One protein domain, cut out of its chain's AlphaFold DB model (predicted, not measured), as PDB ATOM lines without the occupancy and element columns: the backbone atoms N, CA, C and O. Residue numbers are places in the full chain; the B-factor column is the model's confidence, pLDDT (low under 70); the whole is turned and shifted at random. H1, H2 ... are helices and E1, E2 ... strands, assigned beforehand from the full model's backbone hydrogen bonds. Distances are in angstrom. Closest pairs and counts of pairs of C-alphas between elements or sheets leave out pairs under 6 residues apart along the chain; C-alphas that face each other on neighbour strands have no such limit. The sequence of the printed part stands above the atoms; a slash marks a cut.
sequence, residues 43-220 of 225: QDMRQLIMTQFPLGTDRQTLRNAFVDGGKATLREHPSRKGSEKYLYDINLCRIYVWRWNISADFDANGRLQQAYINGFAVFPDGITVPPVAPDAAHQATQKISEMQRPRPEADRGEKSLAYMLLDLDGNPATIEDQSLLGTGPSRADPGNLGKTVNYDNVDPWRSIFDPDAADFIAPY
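What this domain is: This is residues 43 to 220 of the 225 residues of an uncharacterized protein of Dongia mobilis (UniProt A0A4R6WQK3). Two separate, twisted sheets stand at an angle to each other in a loose wedge, E1 E2 E3 E4 E9 and E5 E6 E7 E8, and residues 203 to 210 run between them. H2 covers part of the first sheet's face that is turned away from the second sheet, H1 only grazes that first sheet, and the long link of residues 118 to 142 swings wide from one sheet to the other. The printed part has 178 residues, with two named helices followed by nine named strands, in the order H1 H2 E1 to E9; under half of the residues, 86, are in named elements, and the class is mixed, helices and strands. The first sheet is branched and mixed, with E9 the parallel neighbour of E2, while the second has the order E5 E6 E7 E8, all antiparallel. The whole is compact, with a radius of gyration of the C-alphas of 16.3 A and spans of 49 by 38 by 27 A.

How they stand to each other: H1, residues 43 to 52, and H2, residues 59 to 69, are apart. E1, residues 73 to 76, E2, residues 83 to 92, E3, residues 96 to 106, and E4, residues 112 to 117, form a meander, each strand the antiparallel neighbour of the one before. H1 only grazes their sheet with its residues 43 to 50; its closest C-alphas to E4 are those of Arg 46 and Ile 117, 7.1 A. H2 is on this sheet at a height of 9.2 A and runs along the strands, over E2, at 20 degrees to it on the local plane; with 2 of its C-alphas falling on E1, it is only just not over E1. The closest C-alphas of H2 and E2 are those of Phe 66 and Tyr 86, 6.8 A. Within hydrogen-bond range are N 75 and O 85 of the hairpin E1 and E2, 2.9 A, N 86 and O 102 of the hairpin E2 and E3, 2.7 A, and N 116 and O 103 of the hairpin E3 and E4, 2.8 A. E5, residues 143 to 150, E6, residues 160 to 167, E7, residues 178 to 185, and E8, residues 196 to 202, form the second meander, with E5 and E8 its edge strands. Here N 147 and O 163 are 2.8 A apart, N 164 and O 181 2.8 A, and N 199 and O 182 2.8 A. E7 bends by 51 degrees at residue 181. E9, residues 217 to 219, is parallel to E2, at 36 degrees, with N 218 and O 89 2.8 A apart; E1 and E9 lie on one side of E2, E3 on the other side. E3 and E7 are only just apart, with closest C-alphas at 8.3 A. Every O i to N i+4 pair is within hydrogen-bond range in H1, and 6 of 7 in H2.

Where its parts are: H1 begins at C-alpha 43, (-73.835, 39.018, 182.338), and is 14.2 A long; H2 is 14.3 A long. E2 measures 28.7 A and E3, the longest strand by residues, 31.7 A, from C-alpha 96 at (-66.057, 42.781, 199.779). E5 measures 21.7 A, E6 20.9 A, E7 22.4 A and E8 15.5 A. E1 is 10.3 A, E4 14.3 A and E9 6.6 A long, E9 ending at C-alpha 219, (-73.781, 50.823, 200.733).

The domain as a whole: The two C-alphas farthest apart, those of Ala 137 and Gly 191, are 50.0 A apart. The printed part has no cut. The links E4 to E5, 25 residues, and E8 to E9, 14 residues, are long. The mean pLDDT of the printed part is 92.8, and residues 130 to 140 are under 70.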
ATOM      1  N   GLN A  43     -72.996  39.318 183.499       97.12
ATOM      2  CA  GLN A  43     -73.835  39.018 182.338       97.12
ATOM      3  C   GLN A  43     -75.019  39.984 182.232       97.12
ATOM      4  O   GLN A  43     -75.303  40.466 181.136       97.12
ATOM      5  N   ASP A  44     -75.668  40.301 183.353       98.00
ATOM      6  CA  ASP A  44     -76.787  41.248 183.376       98.00
ATOM      7  C   ASP A  44     -76.320  42.646 182.976       98.00
ATOM      8  O   ASP A  44     -76.951  43.291 182.140       98.00
ATOM      9  N   MET A  45     -75.168  43.087 183.497       98.25
ATOM     10  CA  MET A  45     -74.574  44.366 183.101       98.25
ATOM     11  C   MET A  45     -74.231  44.376 181.611       98.25
ATOM     12  O   MET A  45     -74.530  45.340 180.909       98.25
ATOM     13  N   ARG A  46     -73.660  43.284 181.086       98.25
ATOM     14  CA  ARG A  46     -73.364  43.158 179.652       98.25
ATOM     15  C   ARG A  46     -74.626  43.296 178.813       98.25
ATOM     16  O   ARG A  46     -74.638  44.079 177.866       98.25
ATOM     17  N   GLN A  47     -75.682  42.567 179.166       98.25
ATOM     18  CA  GLN A  47     -76.948  42.613 178.444       98.25
ATOM     19  C   GLN A  47     -77.582  44.006 178.514       98.25
ATOM     20  O   GLN A  47     -78.085  44.499 177.502       98.25
ATOM     21  N   LEU A  48     -77.521  44.655 179.678       97.69
ATOM     22  CA  LEU A  48     -77.984  46.023 179.861       97.69
ATOM     23  C   LEU A  48     -77.262  46.972 178.902       97.69
ATOM     24  O   LEU A  48     -77.930  47.690 178.158       97.69
ATOM     25  N   ILE A  49     -75.925  46.937 178.868       98.06
ATOM     26  CA  ILE A  49     -75.138  47.826 178.002       98.06
ATOM     27  C   ILE A  49     -75.451  47.560 176.531       98.06
ATOM     28  O   ILE A  49     -75.725  48.498 175.789       98.06
ATOM     29  N   MET A  50     -75.485  46.290 176.115       97.75
ATOM     30  CA  MET A  50     -75.794  45.933 174.727       97.75
ATOM     31  C   MET A  50     -77.176  46.413 174.281       97.75
ATOM     32  O   MET A  50     -77.354  46.779 173.123       97.75
ATOM     33  N   THR A  51     -78.153  46.401 175.190       96.94
ATOM     34  CA  THR A  51     -79.542  46.759 174.879       96.94
ATOM     35  C   THR A  51     -79.754  48.272 174.889       96.94
ATOM     36  O   THR A  51     -80.465  48.794 174.035       96.94
ATOM     37  N   GLN A  52     -79.165  48.982 175.854       96.69
ATOM     38  CA  GLN A  52     -79.426  50.409 176.067       96.69
ATOM     39  C   GLN A  52     -78.439  51.331 175.346       96.69
ATOM     40  O   GLN A  52     -78.787  52.472 175.041       96.69
ATOM     41  N   PHE A  53     -77.225  50.853 175.069       97.19
ATOM     42  CA  PHE A  53     -76.139  51.650 174.501       97.19
ATOM     43  C   PHE A  53     -75.464  50.903 173.344       97.19
ATOM     44  O   PHE A  53     -74.292  50.548 173.448       97.19
ATOM     45  N   PRO A  54     -76.174  50.627 172.234       97.38
ATOM     46  CA  PRO A  54     -75.579  49.950 171.086       97.38
ATOM     47  C   PRO A  54     -74.370  50.719 170.523       97.38
ATOM     48  O   PRO A  54     -74.203  51.920 170.763       97.38
ATOM     49  N   LEU A  55     -73.536  50.044 169.730       98.06
ATOM     50  CA  LEU A  55     -72.454  50.699 168.985       98.06
ATOM     51  C   LEU A  55     -72.985  51.918 168.208       98.06
ATOM     52  O   LEU A  55     -74.089  51.896 167.665       98.06
ATOM     53  N   GLY A  56     -72.207  52.998 168.183       97.69
ATOM     54  CA  GLY A  56     -72.619  54.287 167.628       97.69
ATOM     55  C   GLY A  56     -73.369  55.205 168.603       97.69
ATOM     56  O   GLY A  56     -73.645  56.359 168.258       97.69
ATOM     57  N   THR A  57     -73.682  54.745 169.821       98.25
ATOM     58  CA  THR A  57     -74.276  55.608 170.855       98.25
ATOM     59  C   THR A  57     -73.371  56.806 171.145       98.25
ATOM     60  O   THR A  57     -72.146  56.692 171.149       98.25
ATOM     61  N   ASP A  58     -73.984  57.970 171.350       98.12
ATOM     62  CA  ASP A  58     -73.274  59.209 171.646       98.12
ATOM     63  C   ASP A  58     -72.621  59.176 173.039       98.12
ATOM     64  O   ASP A  58     -73.220  58.715 174.015       98.12
ATOM     65  N   ARG A  59     -71.397  59.700 173.142       98.19
ATOM     66  CA  ARG A  59     -70.638  59.801 174.395       98.19
ATOM     67  C   ARG A  59     -71.421  60.495 175.506       98.19
ATOM     68  O   ARG A  59     -71.380  60.048 176.652       98.19
ATOM     69  N   GLN A  60     -72.160  61.557 175.191       97.94
ATOM     70  CA  GLN A  60     -72.943  62.273 176.191       97.94
ATOM     71  C   GLN A  60     -74.115  61.427 176.699       97.94
ATOM     72  O   GLN A  60     -74.456  61.519 177.874       97.94
ATOM     73  N   THR A  61     -74.692  60.552 175.872       97.25
ATOM     74  CA  THR A  61     -75.740  59.618 176.312       97.25
ATOM     75  C   THR A  61     -75.223  58.661 177.387       97.25
ATOM     76  O   THR A  61     -75.888  58.496 178.411       97.25
ATOM     77  N   LEU A  62     -74.029  58.080 177.208       97.50
ATOM     78  CA  LEU A  62     -73.423  57.215 178.233       97.50
ATOM     79  C   LEU A  62     -73.102  58.005 179.504       97.50
ATOM     80  O   LEU A  62     -73.438  57.555 180.600       97.50
ATOM     81  N   ARG A  63     -72.508  59.198 179.375       98.06
ATOM     82  CA  ARG A  63     -72.214  60.070 180.524       98.06
ATOM     83  C   ARG A  63     -73.478  60.418 181.307       98.06
ATOM     84  O   ARG A  63     -73.496  60.246 182.520       98.06
ATOM     85  N   ASN A  64     -74.553  60.815 180.633       97.56
ATOM     86  CA  ASN A  64     -75.822  61.123 181.291       97.56
ATOM     87  C   ASN A  64     -76.366  59.902 182.053       97.56
ATOM     88  O   ASN A  64     -76.833  60.031 183.182       97.56
ATOM     89  N   ALA A  65     -76.299  58.708 181.457       97.12
ATOM     90  CA  ALA A  65     -76.845  57.504 182.071       97.12
ATOM     91  C   ALA A  65     -76.010  57.000 183.260       97.12
ATOM     92  O   ALA A  65     -76.570  56.697 184.316       97.12
ATOM     93  N   PHE A  66     -74.685  56.920 183.109       97.81
ATOM     94  CA  PHE A  66     -73.795  56.368 184.132       97.81
ATOM     95  C   PHE A  66     -73.380  57.396 185.185       97.81
ATOM     96  O   PHE A  66     -73.330  57.053 186.361       97.81
ATOM     97  N   VAL A  67     -73.110  58.644 184.798       97.69
ATOM     98  CA  VAL A  67     -72.598  59.690 185.698       97.69
ATOM     99  C   VAL A  67     -73.751  60.481 186.300       97.69
ATOM    100  O   VAL A  67     -73.982  60.415 187.506       97.69
ATOM    101  N   ASP A  68     -74.523  61.193 185.481       96.00
ATOM    102  CA  ASP A  68     -75.549  62.101 186.009       96.00
ATOM    103  C   ASP A  68     -76.695  61.328 186.662       96.00
ATOM    104  O   ASP A  68     -77.135  61.661 187.767       96.00
ATOM    105  N   GLY A  69     -77.149  60.269 185.995       93.94
ATOM    106  CA  GLY A  69     -78.199  59.383 186.470       93.94
ATOM    107  C   GLY A  69     -77.695  58.323 187.450       93.94
ATOM    108  O   GLY A  69     -78.263  58.182 188.530       93.94
ATOM    109  N   GLY A  70     -76.634  57.597 187.087       95.88
ATOM    110  CA  GLY A  70     -76.118  56.455 187.853       95.88
ATOM    111  C   GLY A  70     -75.085  56.788 188.934       95.88
ATOM    112  O   GLY A  70     -74.737  55.917 189.726       95.88
ATOM    113  N   LYS A  71     -74.608  58.036 189.003       97.31
ATOM    114  CA  LYS A  71     -73.624  58.521 189.992       97.31
ATOM    115  C   LYS A  71     -72.268  57.809 189.957       97.31
ATOM    116  O   LYS A  71     -71.531  57.857 190.938       97.31
ATOM    117  N   ALA A  72     -71.919  57.173 188.840       98.31
ATOM    118  CA  ALA A  72     -70.583  56.638 188.633       98.31
ATOM    119  C   ALA A  72     -69.555  57.766 188.482       98.31
ATOM    120  O   ALA A  72     -69.827  58.824 187.913       98.31
ATOM    121  N   THR A  73     -68.341  57.501 188.937       98.62
ATOM    122  CA  THR A  73     -67.201  58.398 188.787       98.62
ATOM    123  C   THR A  73     -66.590  58.260 187.401       98.62
ATOM    124  O   THR A  73     -66.132  57.184 187.024       98.62
ATOM    125  N   LEU A  74     -66.537  59.362 186.654       98.50
ATOM    126  CA  LEU A  74     -65.900  59.425 185.341       98.50
ATOM    127  C   LEU A  74     -64.384  59.645 185.460       98.50
ATOM    128  O   LEU A  74     -63.925  60.528 186.192       98.50
ATOM    129  N   ARG A  75     -63.608  58.883 184.685       98.38
ATOM    130  CA  ARG A  75     -62.172  59.097 184.453       98.38
ATOM    131  C   ARG A  75     -61.864  58.950 182.966       98.38
ATOM    132  O   ARG A  75     -62.278  57.978 182.341       98.38
ATOM    133  N   GLU A  76     -61.130  59.898 182.400       97.44
ATOM    134  CA  GLU A  76     -60.613  59.779 181.032       97.44
ATOM    135  C   GLU A  76     -59.291  59.004 181.036       97.44
ATOM    136  O   GLU A  76     -58.541  59.039 182.015       97.44
ATOM    137  N   HIS A  77     -59.009  58.272 179.960       95.31
ATOM    138  CA  HIS A  77     -57.737  57.569 179.830       95.31
ATOM    139  C   HIS A  77     -56.599  58.589 179.663       95.31
ATOM    140  O   HIS A  77     -56.733  59.503 178.845       95.31
ATOM    141  N   PRO A  78     -55.460  58.447 180.368       92.06
ATOM    142  CA  PRO A  78     -54.405  59.466 180.372       92.06
ATOM    143  C   PRO A  78     -53.763  59.712 178.995       92.06
ATOM    144  O   PRO A  78     -53.437  60.848 178.660       92.06
ATOM    145  N   SER A  79     -53.599  58.665 178.185       89.19
ATOM    146  CA  SER A  79     -52.949  58.727 176.864       89.19
ATOM    147  C   SER A  79     -53.878  58.469 175.662       89.19
ATOM    148  O   SER A  79     -53.587  58.915 174.550       89.19
ATOM    149  N   ARG A  80     -55.002  57.758 175.847       90.12
ATOM    150  CA  ARG A  80     -55.903  57.338 174.765       90.12
ATOM    151  C   ARG A  80     -57.082  58.297 174.658       90.12
ATOM    152  O   ARG A  80     -58.074  58.189 175.380       90.12
ATOM    153  N   LYS A  81     -56.984  59.245 173.725       93.31
ATOM    154  CA  LYS A  81     -58.091  60.159 173.408       93.31
ATOM    155  C   LYS A  81     -59.339  59.368 173.021       93.31
ATOM    156  O   LYS A  81     -59.258  58.453 172.213       93.31
ATOM    157  N   GLY A  82     -60.482  59.760 173.578       95.25
ATOM    158  CA  GLY A  82     -61.753  59.089 173.314       95.25
ATOM    159  C   GLY A  82     -61.961  57.797 174.106       95.25
ATOM    160  O   GLY A  82     -62.972  57.152 173.893       95.25
ATOM    161  N   SER A  83     -61.071  57.431 175.033       96.94
ATOM    162  CA  SER A  83     -61.307  56.342 175.989       96.94
ATOM    163  C   SER A  83     -61.658  56.922 177.360       96.94
ATOM    164  O   SER A  83     -60.951  57.788 177.879       96.94
ATOM    165  N   GLU A  84     -62.735  56.442 177.975       98.12
ATOM    166  CA  GLU A  84     -63.124  56.815 179.341       98.12
ATOM    167  C   GLU A  84     -63.689  55.622 180.117       98.12
ATOM    168  O   GLU A  84     -64.040  54.597 179.534       98.12
ATOM    169  N   LYS A  85     -63.725  55.735 181.444       98.12
ATOM    170  CA  LYS A  85     -64.320  54.741 182.333       98.12
ATOM    171  C   LYS A  85     -65.222  55.376 183.380       98.12
ATOM    172  O   LYS A  85     -65.024  56.523 183.779       98.12
ATOM    173  N   TYR A  86     -66.184  54.587 183.826       98.56
ATOM    174  CA  TYR A  86     -67.196  54.902 184.817       98.56
ATOM    175  C   TYR A  86     -67.039  53.900 185.962       98.56
ATOM    176  O   TYR A  86     -67.244  52.696 185.782       98.56
ATOM    177  N   LEU A  87     -66.622  54.399 187.120       98.69
ATOM    178  CA  LEU A  87     -66.353  53.603 188.311       98.69
ATOM    179  C   LEU A  87     -67.530  53.699 189.280       98.69
ATOM    180  O   LEU A  87     -67.919  54.798 189.673       98.69
ATOM    181  N   TYR A  88     -68.063  52.553 189.691       98.50
ATOM    182  CA  TYR A  88     -69.085  52.474 190.728       98.50
ATOM    183  C   TYR A  88     -68.760  51.342 191.697       98.50
ATOM    184  O   TYR A  88     -68.754  50.169 191.314       98.50
ATOM    185  N   ASP A  89     -68.485  51.700 192.949       98.25
ATOM    186  CA  ASP A  89     -68.101  50.756 193.994       98.25
ATOM    187  C   ASP A  89     -69.270  50.524 194.963       98.25
ATOM    188  O   ASP A  89     -69.938  51.468 195.381       98.25
ATOM    189  N   ILE A  90     -69.504  49.267 195.348       98.25
ATOM    190  CA  ILE A  90     -70.536  48.843 196.300       98.25
ATOM    191  C   ILE A  90     -69.866  48.097 197.452       98.25
ATOM    192  O   ILE A  90     -69.229  47.061 197.257       98.25
ATOM    193  N   ASN A  91     -70.048  48.586 198.673       97.75
ATOM    194  CA  ASN A  91     -69.648  47.885 199.882       97.75
ATOM    195  C   ASN A  91     -70.638  46.744 200.166       97.75
ATOM    196  O   ASN A  91     -71.740  46.976 200.667       97.75
ATOM    197  N   LEU A  92     -70.241  45.508 199.860       97.25
ATOM    198  CA  LEU A  92     -71.020  44.300 200.113       97.25
ATOM    199  C   LEU A  92     -70.893  43.894 201.585       97.25
ATOM    200  O   LEU A  92     -70.180  42.953 201.937       97.25
ATOM    201  N   CYS A  93     -71.568  44.641 202.459       96.94
ATOM    202  CA  CYS A  93     -71.681  44.339 203.889       96.94
ATOM    203  C   CYS A  93     -70.333  44.194 204.614       96.94
ATOM    204  O   CYS A  93     -70.195  43.410 205.553       96.94
ATOM    205  N   ARG A  94     -69.334  44.975 204.185       97.00
ATOM    206  CA  ARG A  94     -67.951  44.997 204.684       97.00
ATOM    207  C   ARG A  94     -67.182  43.692 204.464       97.00
ATOM    208  O   ARG A  94     -66.118  43.510 205.046       97.00
ATOM    209  N   ILE A  95     -67.698  42.788 203.634       96.19
ATOM    210  CA  ILE A  95     -67.032  41.528 203.273       96.19
ATOM    211  C   ILE A  95     -66.196  41.722 202.005       96.19
ATOM    212  O   ILE A  95     -65.109  41.165 201.886       96.19
ATOM    213  N   TYR A  96     -66.696  42.522 201.065       96.56
ATOM    214  CA  TYR A  96     -66.057  42.781 199.779       96.56
ATOM    215  C   TYR A  96     -66.487  44.156 199.252       96.56
ATOM    216  O   TYR A  96     -67.590  44.614 199.556       96.56
ATOM    217  N   VAL A  97     -65.650  44.812 198.446       97.25
ATOM    218  CA  VAL A  97     -66.059  45.996 197.671       97.25
ATOM    219  C   VAL A  97     -66.194  45.586 196.214       97.25
ATOM    220  O   VAL A  97     -65.195  45.401 195.516       97.25
ATOM    221  N   TRP A  98     -67.437  45.444 195.764       97.62
ATOM    222  CA  TRP A  98     -67.745  45.160 194.372       97.62
ATOM    223  C   TRP A  98     -67.522  46.397 193.517       97.62
ATOM    224  O   TRP A  98     -68.030  47.461 193.849       97.62
ATOM    225  N   ARG A  99     -66.800  46.246 192.408       98.00
ATOM    226  CA  ARG A  99     -66.541  47.327 191.458       98.00
ATOM    227  C   ARG A  99     -67.188  47.028 190.115       98.00
ATOM    228  O   ARG A  99     -66.889  46.011 189.486       98.00
ATOM    229  N   TRP A 100     -67.973  47.985 189.643       98.31
ATOM    230  CA  TRP A 100     -68.230  48.182 188.226       98.31
ATOM    231  C   TRP A 100     -67.164  49.126 187.667       98.31
ATOM    232  O   TRP A 100     -67.179  50.318 187.961       98.31
ATOM    233  N   ASN A 101     -66.220  48.595 186.890       98.44
ATOM    234  CA  ASN A 101     -65.365  49.379 186.001       98.44
ATOM    235  C   ASN A 101     -65.905  49.204 184.581       98.44
ATOM    236  O   ASN A 101     -65.604  48.221 183.901       98.44
ATOM    237  N   ILE A 102     -66.769  50.126 184.168       98.62
ATOM    238  CA  ILE A 102     -67.294  50.150 182.807       98.62
ATOM    239  C   ILE A 102     -66.418  51.105 182.017       98.62
ATOM    240  O   ILE A 102     -66.369  52.280 182.357       98.62
ATOM    241  N   SER A 103     -65.746  50.645 180.968       98.06
ATOM    242  CA  SER A 103     -64.983  51.538 180.085       98.06
ATOM    243  C   SER A 103     -65.554  51.550 178.680       98.06
ATOM    244  O   SER A 103     -66.209  50.596 178.266       98.06
ATOM    245  N   ALA A 104     -65.344  52.645 177.965       98.31
ATOM    246  CA  ALA A 104     -65.887  52.874 176.640       98.31
ATOM    247  C   ALA A 104     -64.861  53.589 175.763       98.31
ATOM    248  O   ALA A 104     -64.239  54.564 176.192       98.31
ATOM    249  N   ASP A 105     -64.735  53.101 174.533       97.88
ATOM    250  CA  ASP A 105     -63.910  53.694 173.488       97.88
ATOM    251  C   ASP A 105     -64.819  54.370 172.466       97.88
ATOM    252  O   ASP A 105     -65.801  53.782 172.003       97.88
ATOM    253  N   PHE A 106     -64.489  55.608 172.117       97.88
ATOM    254  CA  PHE A 106     -65.247  56.447 171.202       97.88
ATOM    255  C   PHE A 106     -64.410  56.839 169.989       97.88
ATOM    256  O   PHE A 106     -63.209  57.090 170.090       97.88
ATOM    257  N   ASP A 107     -65.073  56.959 168.841       96.75
ATOM    258  CA  ASP A 107     -64.465  57.517 167.641       96.75
ATOM    259  C   ASP A 107     -64.251  59.043 167.755       96.75
ATOM    260  O   ASP A 107     -64.636  59.696 168.731       96.75
ATOM    261  N   ALA A 108     -63.663  59.640 166.716       96.44
ATOM    262  CA  ALA A 108     -63.422  61.083 166.656       96.44
ATOM    263  C   ALA A 108     -64.705  61.941 166.711       96.44
ATOM    264  O   ALA A 108     -64.630  63.128 167.024       96.44
ATOM    265  N   ASN A 109     -65.870  61.355 166.423       97.56
ATOM    266  CA  ASN A 109     -67.178  62.003 166.484       97.56
ATOM    267  C   ASN A 109     -67.899  61.748 167.820       97.56
ATOM    268  O   ASN A 109     -69.066  62.111 167.953       97.56
ATOM    269  N   GLY A 110     -67.241  61.108 168.793       97.88
ATOM    270  CA  GLY A 110     -67.840  60.766 170.081       97.88
ATOM    271  C   GLY A 110     -68.824  59.597 170.011       97.88
ATOM    272  O   GLY A 110     -69.733  59.523 170.834       97.88
ATOM    273  N   ARG A 111     -68.681  58.696 169.033       98.31
ATOM    274  CA  ARG A 111     -69.553  57.529 168.838       98.31
ATOM    275  C   ARG A 111     -68.926  56.276 169.421       98.31
ATOM    276  O   ARG A 111     -67.768  55.981 169.139       98.31
ATOM    277  N   LEU A 112     -69.698  55.537 170.213       98.38
ATOM    278  CA  LEU A 112     -69.245  54.323 170.887       98.38
ATOM    279  C   LEU A 112     -68.757  53.276 169.876       98.38
ATOM    280  O   LEU A 112     -69.518  52.848 169.008       98.38
ATOM    281  N   GLN A 113     -67.512  52.837 170.021       98.31
ATOM    282  CA  GLN A 113     -66.879  51.800 169.204       98.31
ATOM    283  C   GLN A 113     -66.734  50.470 169.945       98.31
ATOM    284  O   GLN A 113     -66.814  49.410 169.323       98.31
ATOM    285  N   GLN A 114     -66.540  50.520 171.263       98.19
ATOM    286  CA  GLN A 114     -66.477  49.352 172.133       98.19
ATOM    287  C   GLN A 114     -66.789  49.762 173.574       98.19
ATOM    288  O   GLN A 114     -66.493  50.881 173.985       98.19
ATOM    289  N   ALA A 115     -67.362  48.842 174.347       98.38
ATOM    290  CA  ALA A 115     -67.493  48.968 175.790       98.38
ATOM    291  C   ALA A 115     -66.894  47.739 176.475       98.38
ATOM    292  O   ALA A 115     -66.847  46.649 175.904       98.38
ATOM    293  N   TYR A 116     -66.472  47.899 177.720       98.00
ATOM    294  CA  TYR A 116     -65.908  46.833 178.528       98.00
ATOM    295  C   TYR A 116     -66.524  46.849 179.916       98.00
ATOM    296  O   TYR A 116     -66.792  47.917 180.460       98.00
ATOM    297  N   ILE A 117     -66.690  45.670 180.510       97.94
ATOM    298  CA  ILE A 117     -67.070  45.508 181.913       97.94
ATOM    299  C   ILE A 117     -65.941  44.772 182.604       97.94
ATOM    300  O   ILE A 117     -65.670  43.610 182.296       97.94
ATOM    301  N   ASN A 118     -65.282  45.455 183.534       97.06
ATOM    302  CA  ASN A 118     -64.152  44.930 184.291       97.06
ATOM    303  C   ASN A 118     -63.059  44.345 183.372       97.06
ATOM    304  O   ASN A 118     -62.403  43.367 183.718       97.06
ATOM    305  N   GLY A 119     -62.891  44.935 182.184       94.88
ATOM    306  CA  GLY A 119     -61.922  44.518 181.172       94.88
ATOM    307  C   GLY A 119     -62.448  43.561 180.101       94.88
ATOM    308  O   GLY A 119     -61.807  43.422 179.063       94.88
ATOM    309  N   PHE A 120     -63.625  42.952 180.274       95.56
ATOM    310  CA  PHE A 120     -64.218  42.094 179.244       95.56
ATOM    311  C   PHE A 120     -64.991  42.910 178.216       95.56
ATOM    312  O   PHE A 120     -65.878  43.679 178.585       95.56
ATOM    313  N   ALA A 121     -64.704  42.696 176.931       96.44
ATOM    314  CA  ALA A 121     -65.430  43.339 175.842       96.44
ATOM    315  C   ALA A 121     -66.925  42.977 175.868       96.44
ATOM    316  O   ALA A 121     -67.315  41.811 175.999       96.44
ATOM    317  N   VAL A 122     -67.769  43.994 175.719       98.00
ATOM    318  CA  VAL A 122     -69.228  43.862 175.700       98.00
ATOM    319  C   VAL A 122     -69.696  43.447 174.309       98.00
ATOM    320  O   VAL A 122     -70.451  42.473 174.182       98.00
ATOM    321  N   PHE A 123     -69.220  44.144 173.272       97.75
ATOM    322  CA  PHE A 123     -69.638  43.946 171.887       97.75
ATOM    323  C   PHE A 123     -68.663  43.024 171.148       97.75
ATOM    324  O   PHE A 123     -67.496  43.393 171.000       97.75
ATOM    325  N   PRO A 124     -69.119  41.859 170.646       95.19
ATOM    326  CA  PRO A 124     -68.284  40.977 169.828       95.19
ATOM    327  C   PRO A 124     -67.762  41.655 168.555       95.19
ATOM    328  O   PRO A 124     -66.604  41.469 168.203       95.19
ATOM    329  N   ASP A 125     -68.596  42.486 167.922       94.44
ATOM    330  CA  ASP A 125     -68.280  43.186 166.668       94.44
ATOM    331  C   ASP A 125     -67.756  44.620 166.897       94.44
ATOM    332  O   ASP A 125     -67.668  45.418 165.963       94.44
ATOM    333  N   GLY A 126     -67.461  44.980 168.151       94.50
ATOM    334  CA  GLY A 126     -66.908  46.288 168.497       94.50
ATOM    335  C   GLY A 126     -65.445  46.418 168.074       94.50
ATOM    336  O   GLY A 126     -64.702  45.438 168.030       94.50
ATOM    337  N   ILE A 127     -65.006  47.644 167.801       93.12
ATOM    338  CA  ILE A 127     -63.613  47.913 167.425       93.12
ATOM    339  C   ILE A 127     -62.779  47.965 168.704       93.12
ATOM    340  O   ILE A 127     -62.892  48.900 169.490       93.12
ATOM    341  N   THR A 128     -61.940  46.955 168.919       84.38
ATOM    342  CA  THR A 128     -61.009  46.921 170.051       84.38
ATOM    343  C   THR A 128     -59.729  47.667 169.711       84.38
ATOM    344  O   THR A 128     -59.083  47.356 168.706       84.38
ATOM    345  N   VAL A 129     -59.317  48.593 170.574       74.31
ATOM    346  CA  VAL A 129     -57.979  49.182 170.488       74.31
ATOM    347  C   VAL A 129     -56.954  48.094 170.839       74.31
ATOM    348  O   VAL A 129     -57.055  47.507 171.920       74.31
ATOM    349  N   PRO A 130     -56.000  47.771 169.947       66.69
ATOM    350  CA  PRO A 130     -54.973  46.787 170.254       66.69
ATOM    351  C   PRO A 130     -54.051  47.299 171.375       66.69
ATOM    352  O   PRO A 130     -53.872  48.515 171.505       66.69
ATOM    353  N   PRO A 131     -53.440  46.397 172.164       66.44
ATOM    354  CA  PRO A 131     -52.387  46.765 173.103       66.44
ATOM    355  C   PRO A 131     -51.275  47.538 172.390       66.44
ATOM    356  O   PRO A 131     -50.972  47.266 171.222       66.44
ATOM    357  N   VAL A 132     -50.669  48.503 173.081       69.25
ATOM    358  CA  VAL A 132     -49.531  49.234 172.522       69.25
ATOM    359  C   VAL A 132     -48.322  48.303 172.562       69.25
ATOM    360  O   VAL A 132     -48.075  47.635 173.562       69.25
ATOM    361  N   ALA A 133     -47.601  48.206 171.443       64.81
ATOM    362  CA  ALA A 133     -46.357  47.448 171.412       64.81
ATOM    363  C   ALA A 133     -45.337  48.105 172.358       64.81
ATOM    364  O   ALA A 133     -45.293  49.337 172.398       64.81
ATOM    365  N   PRO A 134     -44.511  47.321 173.074       62.81
ATOM    366  CA  PRO A 134     -43.501  47.874 173.970       62.81
ATOM    367  C   PRO A 134     -42.599  48.851 173.210       62.81
ATOM    368  O   PRO A 134     -42.238  48.598 172.052       62.81
ATOM    369  N   ASP A 135     -42.261  49.977 173.841       63.50
ATOM    370  CA  ASP A 135     -41.402  50.979 173.218       63.50
ATOM    371  C   ASP A 135     -40.043  50.343 172.886       63.50
ATOM    372  O   ASP A 135     -39.337  49.818 173.747       63.50
ATOM    373  N   ALA A 136     -39.643  50.399 171.614       57.91
ATOM    374  CA  ALA A 136     -38.351  49.888 171.168       57.91
ATOM    375  C   ALA A 136     -37.167  50.614 171.840       57.91
ATOM    376  O   ALA A 136     -36.069  50.058 171.894       57.91
ATOM    377  N   ALA A 137     -37.373  51.834 172.352       57.28
ATOM    378  CA  ALA A 137     -36.397  52.569 173.153       57.28
ATOM    379  C   ALA A 137     -36.323  52.081 174.611       57.28
ATOM    380  O   ALA A 137     -35.352  52.379 175.311       57.28
ATOM    381  N   HIS A 138     -37.322  51.332 175.076       55.31
ATOM    382  CA  HIS A 138     -37.398  50.709 176.394       55.31
ATOM    383  C   HIS A 138     -37.442  49.187 176.230       55.31
ATOM    384  O   HIS A 138     -38.331  48.510 176.727       55.31
ATOM    385  N   GLN A 139     -36.415  48.610 175.590       54.91
ATOM    386  CA  GLN A 139     -36.115  47.170 175.702       54.91
ATOM    387  C   GLN A 139     -35.679  46.784 177.130       54.91
ATOM    388  O   GLN A 139     -34.731  46.017 177.323       54.91
ATOM    389  N   ALA A 140     -36.306  47.358 178.153       58.50
ATOM    390  CA  ALA A 140     -36.152  46.881 179.500       58.50
ATOM    391  C   ALA A 140     -36.825  45.509 179.604       58.50
ATOM    392  O   ALA A 140     -37.742  45.143 178.867       58.50
ATOM    393  N   THR A 141     -36.238  44.681 180.456       74.75
ATOM    394  CA  THR A 141     -36.659  43.305 180.667       74.75
ATOM    395  C   THR A 141     -38.126  43.289 181.077       74.75
ATOM    396  O   THR A 141     -38.470  43.910 182.083       74.75
ATOM    397  N   GLN A 142     -38.951  42.537 180.340       84.38
ATOM    398  CA  GLN A 142     -40.332  42.251 180.729       84.38
ATOM    399  C   GLN A 142     -40.384  41.894 182.212       84.38
ATOM    400  O   GLN A 142     -39.590  41.076 182.699       84.38
ATOM    401  N   LYS A 143     -41.311  42.511 182.934       89.81
ATOM    402  CA  LYS A 143     -41.398  42.381 184.378       89.81
ATOM    403  C   LYS A 143     -42.748  41.817 184.765       89.81
ATOM    404  O   LYS A 143     -43.793  42.300 184.348       89.81
ATOM    405  N   ILE A 144     -42.710  40.812 185.629       91.44
ATOM    406  CA  ILE A 144     -43.894  40.306 186.305       91.44
ATOM    407  C   ILE A 144     -43.829  40.802 187.747       91.44
ATOM    408  O   ILE A 144     -42.862  40.519 188.456       91.44
ATOM    409  N   SER A 145     -44.836  41.562 188.167       93.06
ATOM    410  CA  SER A 145     -44.927  42.120 189.519       93.06
ATOM    411  C   SER A 145     -46.177  41.607 190.222       93.06
ATOM    412  O   SER A 145     -47.264  41.634 189.651       93.06
ATOM    413  N   GLU A 146     -46.035  41.178 191.474       95.00
ATOM    414  CA  GLU A 146     -47.186  40.979 192.353       95.00
ATOM    415  C   GLU A 146     -47.653  42.341 192.865       95.00
ATOM    416  O   GLU A 146     -46.866  43.130 193.392       95.00
ATOM    417  N   MET A 147     -48.940  42.615 192.697       94.62
ATOM    418  CA  MET A 147     -49.561  43.880 193.045       94.62
ATOM    419  C   MET A 147     -50.738  43.636 193.981       94.62
ATOM    420  O   MET A 147     -51.417  42.610 193.918       94.62
ATOM    421  N   GLN A 148     -51.005  44.613 194.846       94.12
ATOM    422  CA  GLN A 148     -52.159  44.589 195.732       94.12
ATOM    423  C   GLN A 148     -52.860  45.935 195.714       94.12
ATOM    424  O   GLN A 148     -52.232  46.984 195.854       94.12
ATOM    425  N   ARG A 149     -54.186  45.897 195.604       93.00
ATOM    426  CA  ARG A 149     -55.034  47.073 195.731       93.00
ATOM    427  C   ARG A 149     -55.783  47.035 197.065       93.00
ATOM    428  O   ARG A 149     -56.666  46.192 197.218       93.00
ATOM    429  N   PRO A 150     -55.484  47.934 198.018       93.50
ATOM    430  CA  PRO A 150     -56.179  47.973 199.301       93.50
ATOM    431  C   PRO A 150     -57.699  48.191 199.176       93.50
ATOM    432  O   PRO A 150     -58.184  48.869 198.263       93.50
ATOM    433  N   ARG A 151     -58.435  47.602 200.121       94.25
ATOM    434  CA  ARG A 151     -59.892  47.663 200.340       94.25
ATOM    435  C   ARG A 151     -60.207  47.716 201.839       94.25
ATOM    436  O   ARG A 151     -60.821  46.790 202.377       94.25
ATOM    437  N   PRO A 152     -59.759  48.755 202.561       94.12
ATOM    438  CA  PRO A 152     -59.991  48.846 204.001       94.12
ATOM    439  C   PRO A 152     -61.483  48.841 204.383       94.12
ATOM    440  O   PRO A 152     -61.815  48.510 205.516       94.12
ATOM    441  N   GLU A 153     -62.389  49.153 203.455       94.56
ATOM    442  CA  GLU A 153     -63.842  49.163 203.655       94.56
ATOM    443  C   GLU A 153     -64.456  47.755 203.749       94.56
ATOM    444  O   GLU A 153     -65.577  47.597 204.242       94.56
ATOM    445  N   ALA A 154     -63.730  46.729 203.299       94.75
ATOM    446  CA  ALA A 154     -64.089  45.316 203.404       94.75
ATOM    447  C   ALA A 154     -63.457  44.661 204.650       94.75
ATOM    448  O   ALA A 154     -62.896  43.565 204.608       94.75
ATOM    449  N   ASP A 155     -63.519  45.342 205.794       94.56
ATOM    450  CA  ASP A 155     -62.773  44.972 207.001       94.56
ATOM    451  C   ASP A 155     -63.206  43.667 207.702       94.56
ATOM    452  O   ASP A 155     -62.516  43.225 208.631       94.56
ATOM    453  N   ARG A 156     -64.286  43.027 207.242       94.62
ATOM    454  CA  ARG A 156     -64.750  41.699 207.677       94.62
ATOM    455  C   ARG A 156     -64.440  40.582 206.677       94.62
ATOM    456  O   ARG A 156     -64.706  39.426 206.991       94.62
ATOM    457  N   GLY A 157     -63.893  40.903 205.505       93.12
ATOM    458  CA  GLY A 157     -63.557  39.931 204.468       93.12
ATOM    459  C   GLY A 157     -62.272  40.294 203.727       93.12
ATOM    460  O   GLY A 157     -61.209  40.395 204.342       93.12
ATOM    461  N   GLU A 158     -62.354  40.441 202.405       91.69
ATOM    462  CA  GLU A 158     -61.199  40.660 201.531       91.69
ATOM    463  C   GLU A 158     -60.756  42.132 201.542       91.69
ATOM    464  O   GLU A 158     -61.319  42.986 200.857       91.69
ATOM    465  N   LYS A 159     -59.714  42.424 202.329       94.19
ATOM    466  CA  LYS A 159     -59.183  43.785 202.544       94.19
ATOM    467  C   LYS A 159     -58.217  44.266 201.465       94.19
ATOM    468  O   LYS A 159     -57.729  45.394 201.550       94.19
ATOM    469  N   SER A 160     -57.897  43.436 200.482       94.19
ATOM    470  CA  SER A 160     -57.096  43.814 199.322       94.19
ATOM    471  C   SER A 160     -57.369  42.872 198.158       94.19
ATOM    472  O   SER A 160     -57.615  41.692 198.369       94.19
ATOM    473  N   LEU A 161     -57.301  43.398 196.936       93.88
ATOM    474  CA  LEU A 161     -57.321  42.593 195.717       93.88
ATOM    475  C   LEU A 161     -55.884  42.368 195.253       93.88
ATOM    476  O   LEU A 161     -55.186  43.342 194.964       93.88
ATOM    477  N   ALA A 162     -55.449  41.114 195.178       94.56
ATOM    478  CA  ALA A 162     -54.136  40.753 194.650       94.56
ATOM    479  C   ALA A 162     -54.217  40.394 193.159       94.56
ATOM    480  O   ALA A 162     -55.196  39.797 192.707       94.56
ATOM    481  N   TYR A 163     -53.186  40.754 192.399       95.69
ATOM    482  CA  TYR A 163     -53.061  40.424 190.981       95.69
ATOM    483  C   TYR A 163     -51.594  40.407 190.550       95.69
ATOM    484  O   TYR A 163     -50.728  40.999 191.193       95.69
ATOM    485  N   MET A 164     -51.320  39.729 189.443       96.25
ATOM    486  CA  MET A 164     -50.029  39.751 188.766       96.25
ATOM    487  C   MET A 164     -50.110  40.749 187.617       96.25
ATOM    488  O   MET A 164     -51.018  40.666 186.796       96.25
ATOM    489  N   LEU A 165     -49.172  41.686 187.560       94.44
ATOM    490  CA  LEU A 165     -49.022  42.646 186.474       94.44
ATOM    491  C   LEU A 165     -47.862  42.197 185.584       94.44
ATOM    492  O   LEU A 165     -46.738  42.065 186.070       94.44
ATOM    493  N   LEU A 166     -48.143  41.954 184.310       92.00
ATOM    494  CA  LEU A 166     -47.149  41.788 183.260       92.00
ATOM    495  C   LEU A 166     -46.939  43.146 182.589       92.00
ATOM    496  O   LEU A 166     -47.859  43.700 181.996       92.00
ATOM    497  N   ASP A 167     -45.721  43.642 182.697       90.44
ATOM    498  CA  ASP A 167     -45.247  44.908 182.157       90.44
ATOM    499  C   ASP A 167     -44.218  44.583 181.062       90.44
ATOM    500  O   ASP A 167     -43.227  43.884 181.323       90.44
ATOM    501  N   LEU A 168     -44.520  44.960 179.817       87.69
ATOM    502  CA  LEU A 168     -43.779  44.489 178.647       87.69
ATOM    503  C   LEU A 168     -42.494  45.277 178.399       87.69
ATOM    504  O   LEU A 168     -41.570  44.712 177.803       87.69
ATOM    505  N   ASP A 169     -42.419  46.520 178.865       85.25
ATOM    506  CA  ASP A 169     -41.220  47.354 178.818       85.25
ATOM    507  C   ASP A 169     -40.582  47.584 180.203       85.25
ATOM    508  O   ASP A 169     -39.505  48.167 180.304       85.25
ATOM    509  N   GLY A 170     -41.196  47.083 181.280       83.69
ATOM    510  CA  GLY A 170     -40.679  47.165 182.647       83.69
ATOM    511  C   GLY A 170     -40.798  48.556 183.279       83.69
ATOM    512  O   GLY A 170     -40.231  48.778 184.362       83.69
ATOM    513  N   ASN A 171     -41.490  49.488 182.621       84.38
ATOM    514  CA  ASN A 171     -41.784  50.817 183.115       84.38
ATOM    515  C   ASN A 171     -43.235  50.886 183.636       84.38
ATOM    516  O   ASN A 171     -44.188  51.009 182.876       84.38
ATOM    517  N   PRO A 172     -43.452  50.981 184.960       81.88
ATOM    518  CA  PRO A 172     -44.805  50.994 185.509       81.88
ATOM    519  C   PRO A 172     -45.620  52.254 185.149       81.88
ATOM    520  O   PRO A 172     -46.805  52.320 185.478       81.88
ATOM    521  N   ALA A 173     -45.001  53.270 184.533       83.19
ATOM    522  CA  ALA A 173     -45.669  54.494 184.098       83.19
ATOM    523  C   ALA A 173     -46.352  54.374 182.723       83.19
ATOM    524  O   ALA A 173     -47.236  55.181 182.425       83.19
ATOM    525  N   THR A 174     -45.959  53.404 181.897       84.25
ATOM    526  CA  THR A 174     -46.611  53.055 180.630       84.25
ATOM    527  C   THR A 174     -47.673  52.011 180.943       84.25
ATOM    528  O   THR A 174     -47.368  50.897 181.331       84.25
ATOM    529  N   ILE A 175     -48.951  52.396 180.921       87.25
ATOM    530  CA  ILE A 175     -50.051  51.487 181.306       87.25
ATOM    531  C   ILE A 175     -50.592  50.703 180.108       87.25
ATOM    532  O   ILE A 175     -51.366  49.764 180.264       87.25
ATOM    533  N   GLU A 176     -50.239  51.123 178.896       86.69
ATOM    534  CA  GLU A 176     -50.832  50.641 177.655       86.69
ATOM    535  C   GLU A 176     -50.200  49.354 177.126       86.69
ATOM    536  O   GLU A 176     -50.808  48.693 176.278       86.69
ATOM    537  N   ASP A 177     -49.002  49.034 177.602       85.88
ATOM    538  CA  ASP A 177     -48.268  47.795 177.365       85.88
ATOM    539  C   ASP A 177     -48.363  46.839 178.569       85.88
ATOM    540  O   ASP A 177     -47.832  45.730 178.539       85.88
ATOM    541  N   GLN A 178     -49.093  47.238 179.615       91.25
ATOM    542  CA  GLN A 178     -49.369  46.397 180.765       91.25
ATOM    543  C   GLN A 178     -50.584  45.501 180.529       91.25
ATOM    544  O   GLN A 178     -51.594  45.880 179.933       91.25
ATOM    545  N   SER A 179     -50.517  44.306 181.094       92.62
ATOM    546  CA  SER A 179     -51.641  43.385 181.214       92.62
ATOM    547  C   SER A 179     -51.639  42.766 182.601       92.62
ATOM    548  O   SER A 179     -50.607  42.719 183.269       92.62
ATOM    549  N   LEU A 180     -52.790  42.297 183.070       93.81
ATOM    550  CA  LEU A 180     -52.862  41.611 184.354       93.81
ATOM    551  C   LEU A 180     -53.485  40.229 184.281       93.81
ATOM    552  O   LEU A 180     -54.303  39.928 183.409       93.81
ATOM    553  N   LEU A 181     -53.108  39.440 185.282       94.56
ATOM    554  CA  LEU A 181     -53.746  38.203 185.682       94.56
ATOM    555  C   LEU A 181     -54.266  38.358 187.114       94.56
ATOM    556  O   LEU A 181     -53.503  38.632 188.041       94.56
ATOM    557  N   GLY A 182     -55.559  38.152 187.318       95.44
ATOM    558  CA  GLY A 182     -56.173  38.225 188.638       95.44
ATOM    559  C   GLY A 182     -57.513  37.513 188.682       95.44
ATOM    560  O   GLY A 182     -58.008  37.002 187.677       95.44
ATOM    561  N   THR A 183     -58.126  37.483 189.859       96.00
ATOM    562  CA  THR A 183     -59.440  36.864 190.040       96.00
ATOM    563  C   THR A 183     -60.364  37.723 190.881       96.00
ATOM    564  O   THR A 183     -59.912  38.464 191.749       96.00
ATOM    565  N   GLY A 184     -61.664  37.587 190.662       94.50
ATOM    566  CA  GLY A 184     -62.676  38.213 191.505       94.50
ATOM    567  C   GLY A 184     -64.000  37.453 191.468       94.50
ATOM    568  O   GLY A 184     -64.137  36.487 190.714       94.50
ATOM    569  N   PRO A 185     -64.982  37.863 192.277       95.88
ATOM    570  CA  PRO A 185     -66.317  37.287 192.237       95.88
ATOM    571  C   PRO A 185     -67.043  37.624 190.923       95.88
ATOM    572  O   PRO A 185     -66.679  38.553 190.204       95.88
ATOM    573  N   SER A 186     -68.105  36.878 190.615       95.62
ATOM    574  CA  SER A 186     -68.971  37.121 189.440       95.62
ATOM    575  C   SER A 186     -70.254  37.874 189.780       95.62
ATOM    576  O   SER A 186     -71.016  38.209 188.866       95.62
ATOM    577  N   ARG A 187     -70.521  38.104 191.074       96.56
ATOM    578  CA  ARG A 187     -71.781  38.672 191.557       96.56
ATOM    579  C   ARG A 187     -71.595  39.723 192.647       96.56
ATOM    580  O   ARG A 187     -70.836  39.523 193.594       96.56
ATOM    581  N   ALA A 188     -72.397  40.779 192.555       96.31
ATOM    582  CA  ALA A 188     -72.538  41.846 193.540       96.31
ATOM    583  C   ALA A 188     -73.537  41.478 194.661       96.31
ATOM    584  O   ALA A 188     -74.489  42.211 194.924       96.31
ATOM    585  N   ASP A 189     -73.371  40.314 195.291       96.12
ATOM    586  CA  ASP A 189     -74.312  39.781 196.288       96.12
ATOM    587  C   ASP A 189     -73.543  39.189 197.490       96.12
ATOM    588  O   ASP A 189     -72.860  38.177 197.330       96.12
ATOM    589  N   PRO A 190     -73.628  39.790 198.696       94.94
ATOM    590  CA  PRO A 190     -72.890  39.333 199.872       94.94
ATOM    591  C   PRO A 190     -73.339  37.957 200.378       94.94
ATOM    592  O   PRO A 190     -72.558  37.280 201.041       94.94
ATOM    593  N   GLY A 191     -74.569  37.523 200.079       95.00
ATOM    594  CA  GLY A 191     -75.039  36.177 200.410       95.00
ATOM    595  C   GLY A 191     -74.572  35.121 199.406       95.00
ATOM    596  O   GLY A 191     -74.566  33.928 199.716       95.00
ATOM    597  N   ASN A 192     -74.181  35.540 198.196       95.44
ATOM    598  CA  ASN A 192     -73.707  34.662 197.132       95.44
ATOM    599  C   ASN A 192     -72.857  35.420 196.095       95.44
ATOM    600  O   ASN A 192     -73.354  35.838 195.047       95.44
ATOM    601  N   LEU A 193     -71.545  35.489 196.338       94.50
ATOM    602  CA  LEU A 193     -70.562  36.136 195.451       94.50
ATOM    603  C   LEU A 193     -70.377  35.430 194.086       94.50
ATOM    604  O   LEU A 193     -69.655  35.909 193.207       94.50
ATOM    605  N   GLY A 194     -71.060  34.303 193.874       95.69
ATOM    606  CA  GLY A 194     -71.015  33.529 192.643       95.69
ATOM    607  C   GLY A 194     -69.739  32.707 192.490       95.69
ATOM    608  O   GLY A 194     -69.128  32.260 193.456       95.69
ATOM    609  N   LYS A 195     -69.370  32.460 191.234       95.94
ATOM    610  CA  LYS A 195     -68.129  31.775 190.853       95.94
ATOM    611  C   LYS A 195     -66.975  32.769 190.752       95.94
ATOM    612  O   LYS A 195     -67.203  33.955 190.511       95.94
ATOM    613  N   THR A 196     -65.756  32.252 190.830       95.50
ATOM    614  CA  THR A 196     -64.545  32.992 190.480       95.50
ATOM    615  C   THR A 196     -64.529  33.325 188.989       95.50
ATOM    616  O   THR A 196     -64.761  32.458 188.144       95.50
ATOM    617  N   VAL A 197     -64.243  34.584 188.679       96.75
ATOM    618  CA  VAL A 197     -63.965  35.101 187.340       96.75
ATOM    619  C   VAL A 197     -62.467  35.312 187.226       96.75
ATOM    620  O   VAL A 197     -61.881  36.001 188.060       96.75
ATOM    621  N   ASN A 198     -61.867  34.728 186.193       95.94
ATOM    622  CA  ASN A 198     -60.460  34.926 185.875       95.94
ATOM    623  C   ASN A 198     -60.336  36.112 184.919       95.94
ATOM    624  O   ASN A 198     -60.919  36.096 183.836       95.94
ATOM    625  N   TYR A 199     -59.575  37.118 185.327       94.94
ATOM    626  CA  TYR A 199     -59.149  38.223 184.483       94.94
ATOM    627  C   TYR A 199     -57.776  37.848 183.948       94.94
ATOM    628  O   TYR A 199     -56.812  37.890 184.704       94.94
ATOM    629  N   ASP A 200     -57.711  37.409 182.695       92.44
ATOM    630  CA  ASP A 200     -56.478  36.969 182.040       92.44
ATOM    631  C   ASP A 200     -56.169  37.891 180.861       92.44
ATOM    632  O   ASP A 200     -57.045  38.155 180.034       92.44
ATOM    633  N   ASN A 201     -54.937  38.394 180.819       89.69
ATOM    634  CA  ASN A 201     -54.453  39.347 179.827       89.69
ATOM    635  C   ASN A 201     -55.367  40.583 179.676       89.69
ATOM    636  O   ASN A 201     -55.701  41.015 178.571       89.69
ATOM    637  N   VAL A 202     -55.823  41.126 180.808       91.56
ATOM    638  CA  VAL A 202     -56.731  42.280 180.848       91.56
ATOM    639  C   VAL A 202     -55.939  43.577 181.005       91.56
ATOM    640  O   VAL A 202     -55.010  43.637 181.805       91.56
ATOM    641  N   ASP A 203     -56.347  44.631 180.293       92.38
ATOM    642  CA  ASP A 203     -55.857  46.001 180.498       92.38
ATOM    643  C   ASP A 203     -56.142  46.456 181.948       92.38
ATOM    644  O   ASP A 203     -57.321  46.556 182.335       92.38
ATOM    645  N   PRO A 204     -55.109  46.747 182.766       93.06
ATOM    646  CA  PRO A 204     -55.286  47.108 184.165       93.06
ATOM    647  C   PRO A 204     -56.240  48.279 184.384       93.06
ATOM    648  O   PRO A 204     -57.056  48.213 185.306       93.06
ATOM    649  N   TRP A 205     -56.212  49.291 183.513       94.81
ATOM    650  CA  TRP A 205     -57.022  50.504 183.638       94.81
ATOM    651  C   TRP A 205     -58.529  50.228 183.494       94.81
ATOM    652  O   TRP A 205     -59.363  50.939 184.066       94.81
ATOM    653  N   ARG A 206     -58.894  49.152 182.782       95.38
ATOM    654  CA  ARG A 206     -60.285  48.710 182.564       95.38
ATOM    655  C   ARG A 206     -60.776  47.696 183.599       95.38
ATOM    656  O   ARG A 206     -61.947  47.321 183.586       95.38
ATOM    657  N   SER A 207     -59.898  47.216 184.473       95.38
ATOM    658  CA  SER A 207     -60.168  46.093 185.375       95.38
ATOM    659  C   SER A 207     -60.728  46.517 186.742       95.38
ATOM    660  O   SER A 207     -60.746  47.694 187.105       95.38
ATOM    661  N   ILE A 208     -61.115  45.545 187.575       96.06
ATOM    662  CA  ILE A 208     -61.415  45.799 188.999       96.06
ATOM    663  C   ILE A 208     -60.172  46.144 189.838       96.06
ATOM    664  O   ILE A 208     -60.305  46.665 190.949       96.06
ATOM    665  N   PHE A 209     -58.974  45.860 189.321       95.25
ATOM    666  CA  PHE A 209     -57.687  46.071 189.987       95.25
ATOM    667  C   PHE A 209     -57.097  47.455 189.725       95.25
ATOM    668  O   PHE A 209     -56.164  47.854 190.415       95.25
ATOM    669  N   ASP A 210     -57.680  48.192 188.782       93.38
ATOM    670  CA  ASP A 210     -57.369  49.583 188.477       93.38
ATOM    671  C   ASP A 210     -57.208  50.438 189.752       93.38
ATOM    672  O   ASP A 210     -58.080  50.360 190.628       93.38
ATOM    673  N   PRO A 211     -56.139  51.245 189.887       92.00
ATOM    674  CA  PRO A 211     -55.866  51.994 191.111       92.00
ATOM    675  C   PRO A 211     -56.810  53.179 191.347       92.00
ATOM    676  O   PRO A 211     -56.909  53.625 192.492       92.00
ATOM    677  N   ASP A 212     -57.524  53.677 190.328       94.88
ATOM    678  CA  ASP A 212     -58.376  54.856 190.498       94.88
ATOM    679  C   ASP A 212     -59.506  54.596 191.504       94.88
ATOM    680  O   ASP A 212     -60.203  53.572 191.486       94.88
ATOM    681  N   ALA A 213     -59.723  55.556 192.399       94.12
ATOM    682  CA  ALA A 213     -60.841  55.533 193.331       94.12
ATOM    683  C   ALA A 213     -62.124  56.036 192.653       94.12
ATOM    684  O   ALA A 213     -62.098  57.028 191.914       94.12
ATOM    685  N   ALA A 214     -63.245  55.368 192.946       96.38
ATOM    686  CA  ALA A 214     -64.550  55.998 192.802       96.38
ATOM    687  C   ALA A 214     -64.670  57.097 193.871       96.38
ATOM    688  O   ALA A 214     -64.128  56.960 194.968       96.38
ATOM    689  N   ASP A 215     -65.376  58.180 193.563       96.62
ATOM    690  CA  ASP A 215     -65.539  59.317 194.479       96.62
ATOM    691  C   ASP A 215     -66.427  58.950 195.683       96.62
ATOM    692  O   ASP A 215     -66.417  59.628 196.710       96.62
ATOM    693  N   PHE A 216     -67.191  57.860 195.565       94.94
ATOM    694  CA  PHE A 216     -68.057  57.320 196.602       94.94
ATOM    695  C   PHE A 216     -68.134  55.789 196.510       94.94
ATOM    696  O   PHE A 216     -68.067  55.217 195.422       94.94
ATOM    697  N   ILE A 217     -68.312  55.136 197.661       97.19
ATOM    698  CA  ILE A 217     -68.589  53.702 197.768       97.19
ATOM    699  C   ILE A 217     -70.006  53.552 198.315       97.19
ATOM    700  O   ILE A 217     -70.278  53.896 199.468       97.19
ATOM    701  N   ALA A 218     -70.906  53.027 197.492       97.62
ATOM    702  CA  ALA A 218     -72.302  52.870 197.846       97.62
ATOM    703  C   ALA A 218     -72.507  51.748 198.873       97.62
ATOM    704  O   ALA A 218     -71.873  50.694 198.774       97.62
ATOM    705  N   PRO A 219     -73.394  51.926 199.867       96.94
ATOM    706  CA  PRO A 219     -73.781  50.823 200.733       96.94
ATOM    707  C   PRO A 219     -74.551  49.774 199.925       96.94
ATOM    708  O   PRO A 219     -75.275  50.111 198.990       96.94
ATOM    709  N   TYR A 220     -74.438  48.498 200.290       97.06
ATOM    710  CA  TYR A 220     -75.308  47.472 199.720       97.06
ATOM    711  C   TYR A 220     -76.786  47.809 199.982       97.06
ATOM    712  O   TYR A 220     -77.164  48.093 201.116       97.06
TER     713      TYR A 220